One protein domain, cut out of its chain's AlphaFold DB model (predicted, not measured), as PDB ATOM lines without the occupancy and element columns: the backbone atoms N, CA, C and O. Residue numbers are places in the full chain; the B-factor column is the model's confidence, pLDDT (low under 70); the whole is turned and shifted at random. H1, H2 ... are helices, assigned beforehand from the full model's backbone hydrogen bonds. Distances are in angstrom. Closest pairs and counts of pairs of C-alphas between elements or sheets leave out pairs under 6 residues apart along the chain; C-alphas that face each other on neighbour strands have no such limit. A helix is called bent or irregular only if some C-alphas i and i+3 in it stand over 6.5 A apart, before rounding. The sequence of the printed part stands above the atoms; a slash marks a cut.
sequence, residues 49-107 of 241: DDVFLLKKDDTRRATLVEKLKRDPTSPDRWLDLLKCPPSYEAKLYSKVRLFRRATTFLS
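Overview. This is residues 49 to 107 of the 241 residues of the protein "BUB1 N-terminal domain-containing protein" of Globisporangium ultimum (strain ATCC 200006 / CBS 805.95 / DAOM BR144) (UniProt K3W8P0). Picture three helices running back and forth, nearly lined up: H4, the longest, runs back the way H3 came, and H3 in turn runs back beside H2. The centres of these three make a triangle, with H3 at the corner between H2 and H4, and the one-turn helix H1 sits over the open side between H2 and H4. The printed part has 59 residues with four named helices, in the order H1, H2, H3, H4, and no named strand; the class is all helix. The whole is compact, with a radius of gyration of the C-alphas of 10.7 A, and its C-alphas span 30 by 23 by 16 A.

Along the chain. Find C-alpha 92 at (161.341, 175.462, 207.610); from there H4, residues 92 to 105, runs 20.6 A to C-alpha 105 at (142.327, 183.306, 205.983). Look next at residues 75 to 82 for H3, which is 10.4 A long. H2 takes residues 59 to 70 and runs 17.0 A from C-alpha 59 at (160.896, 193.848, 195.539). H1 is residues 49 to 52, at the beginning of the printed part. No helix is bent.

Arrangement. Begin at H4 and look at its residues 98 to 102, with which alone it touches H3. The two only just touch, with 3 pairs of C-alphas within 8 A; the closest C-alphas are those of Trp 78 and Ala 102, 6.2 A apart. They form a helical hairpin, at a shallow tilt of 13 degrees, opposite ways. From H3 go on to H2: these touch, with the C-alphas of Leu 68 and Arg 77 closest at 5.3 A. This second helical hairpin has a shallow tilt of 28 degrees, opposite ways. H2 and H4 are apart. H1 touches H4, which meets it with residues 94 to 98 alone; the closest C-alphas are those of Val 51 and Leu 98, 6.8 A apart. H1 is close to H2 but not clearly touching it, with the C-alphas of Phe 52 and Val 65 closest at 7.2 A. H1 and H3 are only just apart, 8.4 A at the closest. In H2, H3 and H4 every O i to N i+4 pair is within hydrogen-bond range, while H1 is too short for such a pair.

Size, cuts and confidence. The two C-alphas farthest apart are those of Asp 57 and Ser 107, 32.3 A. The printed part has no cut. The link from H2 to H3, with 4 residues, is tight; those from H1 to H2, with 6, and from H3 to H4, with 9, are short. The mean pLDDT of the printed part is 94.5, and no printed residue is under 70.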
ATOM      1  N   ASP A  49     158.158 191.860 207.956       93.69
ATOM      2  CA  ASP A  49     159.334 191.246 207.347       93.69
ATOM      3  C   ASP A  49     159.472 189.780 207.769       93.69
ATOM      4  O   ASP A  49     159.715 188.899 206.944       93.69
ATOM      5  N   ASP A  50     159.217 189.488 209.045       92.81
ATOM      6  CA  ASP A  50     159.292 188.131 209.582       92.81
ATOM      7  C   ASP A  50     158.085 187.277 209.177       92.81
ATOM      8  O   ASP A  50     158.223 186.075 208.931       92.81
ATOM      9  N   VAL A  51     156.889 187.874 209.123       94.25
ATOM     10  CA  VAL A  51     155.650 187.162 208.774       94.25
ATOM     11  C   VAL A  51     155.666 186.737 207.316       94.25
ATOM     12  O   VAL A  51     155.325 185.591 207.016       94.25
ATOM     13  N   PHE A  52     156.053 187.641 206.420       95.88
ATOM     14  CA  PHE A  52     156.051 187.380 204.989       95.88
ATOM     15  C   PHE A  52     157.420 187.011 204.439       95.88
ATOM     16  O   PHE A  52     157.514 186.788 203.239       95.88
ATOM     17  N   LEU A  53     158.448 186.841 205.273       95.44
ATOM     18  CA  LEU A  53     159.798 186.461 204.841       95.44
ATOM     19  C   LEU A  53     160.384 187.480 203.851       95.44
ATOM     20  O   LEU A  53     160.901 187.098 202.802       95.44
ATOM     21  N   LEU A  54     160.223 188.771 204.141       94.75
ATOM     22  CA  LEU A  54     160.715 189.858 203.300       94.75
ATOM     23  C   LEU A  54     162.112 190.309 203.733       94.75
ATOM     24  O   LEU A  54     162.488 190.281 204.907       94.75
ATOM     25  N   LYS A  55     162.873 190.779 202.748       92.38
ATOM     26  CA  LYS A  55     164.079 191.588 202.927       92.38
ATOM     27  C   LYS A  55     163.933 192.868 202.112       92.38
ATOM     28  O   LYS A  55     163.140 192.920 201.175       92.38
ATOM     29  N   LYS A  56     164.703 193.900 202.471       86.31
ATOM     30  CA  LYS A  56     164.620 195.242 201.861       86.31
ATOM     31  C   LYS A  56     164.797 195.235 200.337       86.31
ATOM     32  O   LYS A  56     164.286 196.118 199.662       86.31
ATOM     33  N   ASP A  57     165.525 194.259 199.818       89.88
ATOM     34  CA  ASP A  57     165.847 194.061 198.407       89.88
ATOM     35  C   ASP A  57     164.862 193.133 197.666       89.88
ATOM     36  O   ASP A  57     164.879 193.081 196.435       89.88
ATOM     37  N   ASP A  58     163.946 192.455 198.367       92.69
ATOM     38  CA  ASP A  58     162.991 191.514 197.767       92.69
ATOM     39  C   ASP A  58     161.734 192.220 197.222       92.69
ATOM     40  O   ASP A  58     160.604 192.062 197.696       92.69
ATOM     41  N   THR A  59     161.943 193.038 196.188       94.06
ATOM     42  CA  THR A  59     160.896 193.848 195.539       94.06
ATOM     43  C   THR A  59     159.778 193.002 194.924       94.06
ATOM     44  O   THR A  59     158.599 193.380 194.967       94.06
ATOM     45  N   ARG A  60     160.125 191.827 194.381       95.25
ATOM     46  CA  ARG A  60     159.159 190.893 193.792       95.25
ATOM     47  C   ARG A  60     158.212 190.366 194.863       95.25
ATOM     48  O   ARG A  60     156.995 190.452 194.684       95.25
ATOM     49  N   ARG A  61     158.747 189.851 195.971       95.88
ATOM     50  CA  ARG A  61     157.934 189.318 197.065       95.88
ATOM     51  C   ARG A  61     157.140 190.418 197.765       95.88
ATOM     52  O   ARG A  61     155.959 190.210 198.030       95.88
ATOM     53  N   ALA A  62     157.717 191.608 197.952       95.94
ATOM     54  CA  ALA A  62     157.011 192.768 198.505       95.94
ATOM     55  C   ALA A  62     155.773 193.147 197.670       95.94
ATOM     56  O   ALA A  62     154.691 193.373 198.209       95.94
ATOM     57  N   THR A  63     155.884 193.113 196.337       97.06
ATOM     58  CA  THR A  63     154.745 193.364 195.436       97.06
ATOM     59  C   THR A  63     153.619 192.339 195.624       97.06
ATOM     60  O   THR A  63     152.438 192.683 195.539       97.06
ATOM     61  N   LEU A  64     153.962 191.072 195.874       97.44
ATOM     62  CA  LEU A  64     152.978 190.022 196.150       97.44
ATOM     63  C   LEU A  64     152.307 190.222 197.510       97.44
ATOM     64  O   LEU A  64     151.093 190.059 197.610       97.44
ATOM     65  N   VAL A  65     153.066 190.640 198.524       96.50
ATOM     66  CA  VAL A  65     152.531 190.970 199.852       96.50
ATOM     67  C   VAL A  65     151.536 192.127 199.772       96.50
ATOM     68  O   VAL A  65     150.445 192.022 200.325       96.50
ATOM     69  N   GLU A  66     151.832 193.181 199.012       95.62
ATOM     70  CA  GLU A  66     150.892 194.294 198.816       95.62
ATOM     71  C   GLU A  66     149.601 193.865 198.110       95.62
ATOM     72  O   GLU A  66     148.504 194.280 198.490       95.62
ATOM     73  N   LYS A  67     149.693 192.980 197.109       96.38
ATOM     74  CA  LYS A  67     148.503 192.392 196.471       96.38
ATOM     75  C   LYS A  67     147.704 191.533 197.451       96.38
ATOM     76  O   LYS A  67     146.479 191.596 197.436       96.38
ATOM     77  N   LEU A  68     148.385 190.759 198.296       96.50
ATOM     78  CA  LEU A  68     147.763 189.903 199.301       96.50
ATOM     79  C   LEU A  68     147.059 190.715 200.396       96.50
ATOM     80  O   LEU A  68     145.958 190.365 200.798       96.50
ATOM     81  N   LYS A  69     147.646 191.824 200.854       94.69
ATOM     82  CA  LYS A  69     147.015 192.709 201.846       94.69
ATOM     83  C   LYS A  69     145.687 193.292 201.367       94.69
ATOM     84  O   LYS A  69     144.798 193.503 202.183       94.69
ATOM     85  N   ARG A  70     145.552 193.549 200.061       94.44
ATOM     86  CA  ARG A  70     144.310 194.064 199.459       94.44
ATOM     87  C   ARG A  70     143.199 193.019 199.400       94.44
ATOM     88  O   ARG A  70     142.034 193.392 199.434       94.44
ATOM     89  N   ASP A  71     143.560 191.744 199.298       94.50
ATOM     90  CA  ASP A  71     142.619 190.626 199.282       94.50
ATOM     91  C   ASP A  71     143.236 189.388 199.958       94.50
ATOM     92  O   ASP A  71     143.783 188.503 199.286       94.50
ATOM     93  N   PRO A  72     143.159 189.307 201.300       95.00
ATOM     94  CA  PRO A  72     143.715 188.190 202.054       95.00
ATOM     95  C   PRO A  72     142.904 186.901 201.904       95.00
ATOM     96  O   PRO A  72     143.335 185.859 202.393       95.00
ATOM     97  N   THR A  73     141.727 186.958 201.276       95.00
ATOM     98  CA  THR A  73     140.819 185.813 201.132       95.00
ATOM     99  C   THR A  73     140.999 185.062 199.817       95.00
ATOM    100  O   THR A  73     140.419 183.993 199.650       95.00
ATOM    101  N   SER A  74     141.826 185.575 198.901       96.50
ATOM    102  CA  SER A  74     142.104 184.934 197.615       96.50
ATOM    103  C   SER A  74     143.165 183.827 197.732       96.50
ATOM    104  O   SER A  74     144.317 184.111 198.089       96.50
ATOM    105  N   PRO A  75     142.837 182.567 197.369       97.06
ATOM    106  CA  PRO A  75     143.819 181.484 197.301       97.06
ATOM    107  C   PRO A  75     144.963 181.769 196.327       97.06
ATOM    108  O   PRO A  75     146.100 181.400 196.610       97.06
ATOM    109  N   ASP A  76     144.687 182.454 195.213       97.50
ATOM    110  CA  ASP A  76     145.689 182.787 194.196       97.50
ATOM    111  C   ASP A  76     146.767 183.717 194.750       97.50
ATOM    112  O   ASP A  76     147.956 183.484 194.546       97.50
ATOM    113  N   ARG A  77     146.379 184.737 195.530       97.62
ATOM    114  CA  ARG A  77     147.334 185.677 196.146       97.62
ATOM    115  C   ARG A  77     148.262 184.984 197.135       97.62
ATOM    116  O   ARG A  77     149.462 185.262 197.159       97.62
ATOM    117  N   TRP A  78     147.711 184.081 197.944       97.62
ATOM    118  CA  TRP A  78     148.505 183.269 198.861       97.62
ATOM    119  C   TRP A  78     149.434 182.324 198.110       97.62
ATOM    120  O   TRP A  78     150.609 182.229 198.459       97.62
ATOM    121  N   LEU A  79     148.931 181.653 197.074       97.25
ATOM    122  CA  LEU A  79     149.720 180.734 196.270       97.25
ATOM    123  C   LEU A  79     150.873 181.447 195.555       97.25
ATOM    124  O   LEU A  79     151.999 180.959 195.615       97.25
ATOM    125  N   ASP A  80     150.622 182.609 194.946       96.94
ATOM    126  CA  ASP A  80     151.651 183.434 194.305       96.94
ATOM    127  C   ASP A  80     152.790 183.751 195.283       96.94
ATOM    128  O   ASP A  80     153.969 183.597 194.955       96.94
ATOM    129  N   LEU A  81     152.445 184.161 196.510       96.81
ATOM    130  CA  LEU A  81     153.424 184.461 197.553       96.81
ATOM    131  C   LEU A  81     154.186 183.208 198.010       96.81
ATOM    132  O   LEU A  81     155.396 183.272 198.225       96.81
ATOM    133  N   LEU A  82     153.503 182.076 198.173       95.50
ATOM    134  CA  LEU A  82     154.107 180.815 198.615       95.50
ATOM    135  C   LEU A  82     155.010 180.188 197.543       95.50
ATOM    136  O   LEU A  82     155.989 179.540 197.892       95.50
ATOM    137  N   LYS A  83     154.710 180.420 196.259       94.12
ATOM    138  CA  LYS A  83     155.532 180.035 195.099       94.12
ATOM    139  C   LYS A  83     156.641 181.025 194.764       94.12
ATOM    140  O   LYS A  83     157.432 180.765 193.855       94.12
ATOM    141  N   CYS A  84     156.704 182.173 195.425       93.81
ATOM    142  CA  CYS A  84     157.822 183.093 195.282       93.81
ATOM    143  C   CYS A  84     158.845 182.751 196.368       93.81
ATOM    144  O   CYS A  84     158.562 183.016 197.531       93.81
ATOM    145  N   PRO A  85     160.016 182.175 196.055       90.50
ATOM    146  CA  PRO A  85     160.971 181.862 197.106       90.50
ATOM    147  C   PRO A  85     161.484 183.184 197.705       90.50
ATOM    148  O   PRO A  85     161.638 184.156 196.960       90.50
ATOM    149  N   PRO A  86     161.698 183.267 199.029       92.75
ATOM    150  CA  PRO A  86     162.343 184.436 199.620       92.75
ATOM    151  C   PRO A  86     163.765 184.600 199.067       92.75
ATOM    152  O   PRO A  86     164.405 183.615 198.696       92.75
ATOM    153  N   SER A  87     164.288 185.829 199.062       91.12
ATOM    154  CA  SER A  87     165.661 186.133 198.610       91.12
ATOM    155  C   SER A  87     166.784 185.474 199.434       91.12
ATOM    156  O   SER A  87     167.961 185.610 199.110       91.12
ATOM    157  N   TYR A  88     166.438 184.751 200.501       91.81
ATOM    158  CA  TYR A  88     167.351 184.083 201.422       91.81
ATOM    159  C   TYR A  88     166.804 182.710 201.829       91.81
ATOM    160  O   TYR A  88     165.608 182.444 201.708       91.81
ATOM    161  N   GLU A  89     167.652 181.844 202.390       91.44
ATOM    162  CA  GLU A  89     167.193 180.548 202.903       91.44
ATOM    163  C   GLU A  89     166.381 180.728 204.195       91.44
ATOM    164  O   GLU A  89     166.915 180.882 205.299       91.44
ATOM    165  N   ALA A  90     165.057 180.745 204.057       92.19
ATOM    166  CA  ALA A  90     164.155 180.829 205.193       92.19
ATOM    167  C   ALA A  90     164.007 179.470 205.891       92.19
ATOM    168  O   ALA A  90     163.732 178.449 205.260       92.19
ATOM    169  N   LYS A  91     164.091 179.485 207.227       93.19
ATOM    170  CA  LYS A  91     163.891 178.301 208.073       93.19
ATOM    171  C   LYS A  91     162.550 177.623 207.771       93.19
ATOM    172  O   LYS A  91     161.531 178.300 207.607       93.19
ATOM    173  N   LEU A  92     162.537 176.289 207.816       91.81
ATOM    174  CA  LEU A  92     161.341 175.462 207.610       91.81
ATOM    175  C   LEU A  92     160.155 175.924 208.469       91.81
ATOM    176  O   LEU A  92     159.050 176.107 207.961       91.81
ATOM    177  N   TYR A  93     160.395 176.197 209.755       93.00
ATOM    178  CA  TYR A  93     159.369 176.697 210.674       93.00
ATOM    179  C   TYR A  93     158.684 177.978 210.169       93.00
ATOM    180  O   TYR A  93     157.462 178.103 210.256       93.00
ATOM    181  N   SER A  94     159.445 178.915 209.596       94.06
ATOM    182  CA  SER A  94     158.907 180.173 209.074       94.06
ATOM    183  C   SER A  94     158.062 179.945 207.815       94.06
ATOM    184  O   SER A  94     156.970 180.504 207.708       94.06
ATOM    185  N   LYS A  95     158.505 179.051 206.915       94.25
ATOM    186  CA  LYS A  95     157.724 178.605 205.744       94.25
ATOM    187  C   LYS A  95     156.398 177.967 206.199       94.25
ATOM    188  O   LYS A  95     155.328 178.400 205.779       94.25
ATOM    189  N   VAL A  96     156.442 177.028 207.150       94.19
ATOM    190  CA  VAL A  96     155.251 176.372 207.733       94.19
ATOM    191  C   VAL A  96     154.298 177.376 208.389       94.19
ATOM    192  O   VAL A  96     153.081 177.266 208.231       94.19
ATOM    193  N   ARG A  97     154.820 178.370 209.119       94.69
ATOM    194  CA  ARG A  97     154.000 179.418 209.746       94.69
ATOM    195  C   ARG A  97     153.265 180.260 208.701       94.69
ATOM    196  O   ARG A  97     152.102 180.593 208.928       94.69
ATOM    197  N   LEU A  98     153.902 180.565 207.570       95.75
ATOM    198  CA  LEU A  98     153.265 181.279 206.462       95.75
ATOM    199  C   LEU A  98     152.125 180.453 205.839       95.75
ATOM    200  O   LEU A  98     151.029 180.981 205.665       95.75
ATOM    201  N   PHE A  99     152.332 179.150 205.611       95.81
ATOM    202  CA  PHE A  99     151.273 178.239 205.146       95.81
ATOM    203  C   PHE A  99     150.080 178.182 206.107       95.81
ATOM    204  O   PHE A  99     148.939 178.365 205.690       95.81
ATOM    205  N   ARG A 100     150.332 177.990 207.410       94.44
ATOM    206  CA  ARG A 100     149.265 177.965 208.428       94.44
ATOM    207  C   ARG A 100     148.486 179.276 208.482       94.44
ATOM    208  O   ARG A 100     147.280 179.278 208.740       94.44
ATOM    209  N   ARG A 101     149.171 180.400 208.252       95.44
ATOM    210  CA  ARG A 101     148.512 181.700 208.158       95.44
ATOM    211  C   ARG A 101     147.589 181.732 206.949       95.44
ATOM    212  O   ARG A 101     146.422 182.048 207.138       95.44
ATOM    213  N   ALA A 102     148.058 181.322 205.772       96.06
ATOM    214  CA  ALA A 102     147.227 181.243 204.574       96.06
ATOM    215  C   ALA A 102     145.933 180.454 204.827       96.06
ATOM    216  O   ALA A 102     144.836 180.969 204.633       96.06
ATOM    217  N   THR A 103     146.039 179.249 205.392       94.38
ATOM    218  CA  THR A 103     144.870 178.401 205.684       94.38
ATOM    219  C   THR A 103     143.936 178.962 206.758       94.38
ATOM    220  O   THR A 103     142.811 178.496 206.870       94.38
ATOM    221  N   THR A 104     144.370 179.950 207.550       94.06
ATOM    222  CA  THR A 104     143.501 180.648 208.516       94.06
ATOM    223  C   THR A 104     142.609 181.690 207.832       94.06
ATOM    224  O   THR A 104     141.506 181.950 208.298       94.06
ATOM    225  N   PHE A 105     143.081 182.297 206.738       94.50
ATOM    226  CA  PHE A 105     142.327 183.306 205.983       94.50
ATOM    227  C   PHE A 105     141.451 182.698 204.884       94.50
ATOM    228  O   PHE A 105     140.454 183.296 204.483       94.50
ATOM    229  N   LEU A 106     141.813 181.512 204.401       95.62
ATOM    230  CA  LEU A 106     141.088 180.816 203.347       95.62
ATOM    231  C   LEU A 106     140.006 179.913 203.940       95.62
ATOM    232  O   LEU A 106     140.306 178.917 204.599       95.62
ATOM    233  N   SER A 107     138.738 180.230 203.668       93.81
ATOM    234  CA  SER A 107     137.622 179.358 204.041       93.81
ATOM    235  C   SER A 107     137.705 178.047 203.265       93.81
ATOM    236  O   SER A 107     137.593 178.038 202.039       93.81
TER     237      SER A 107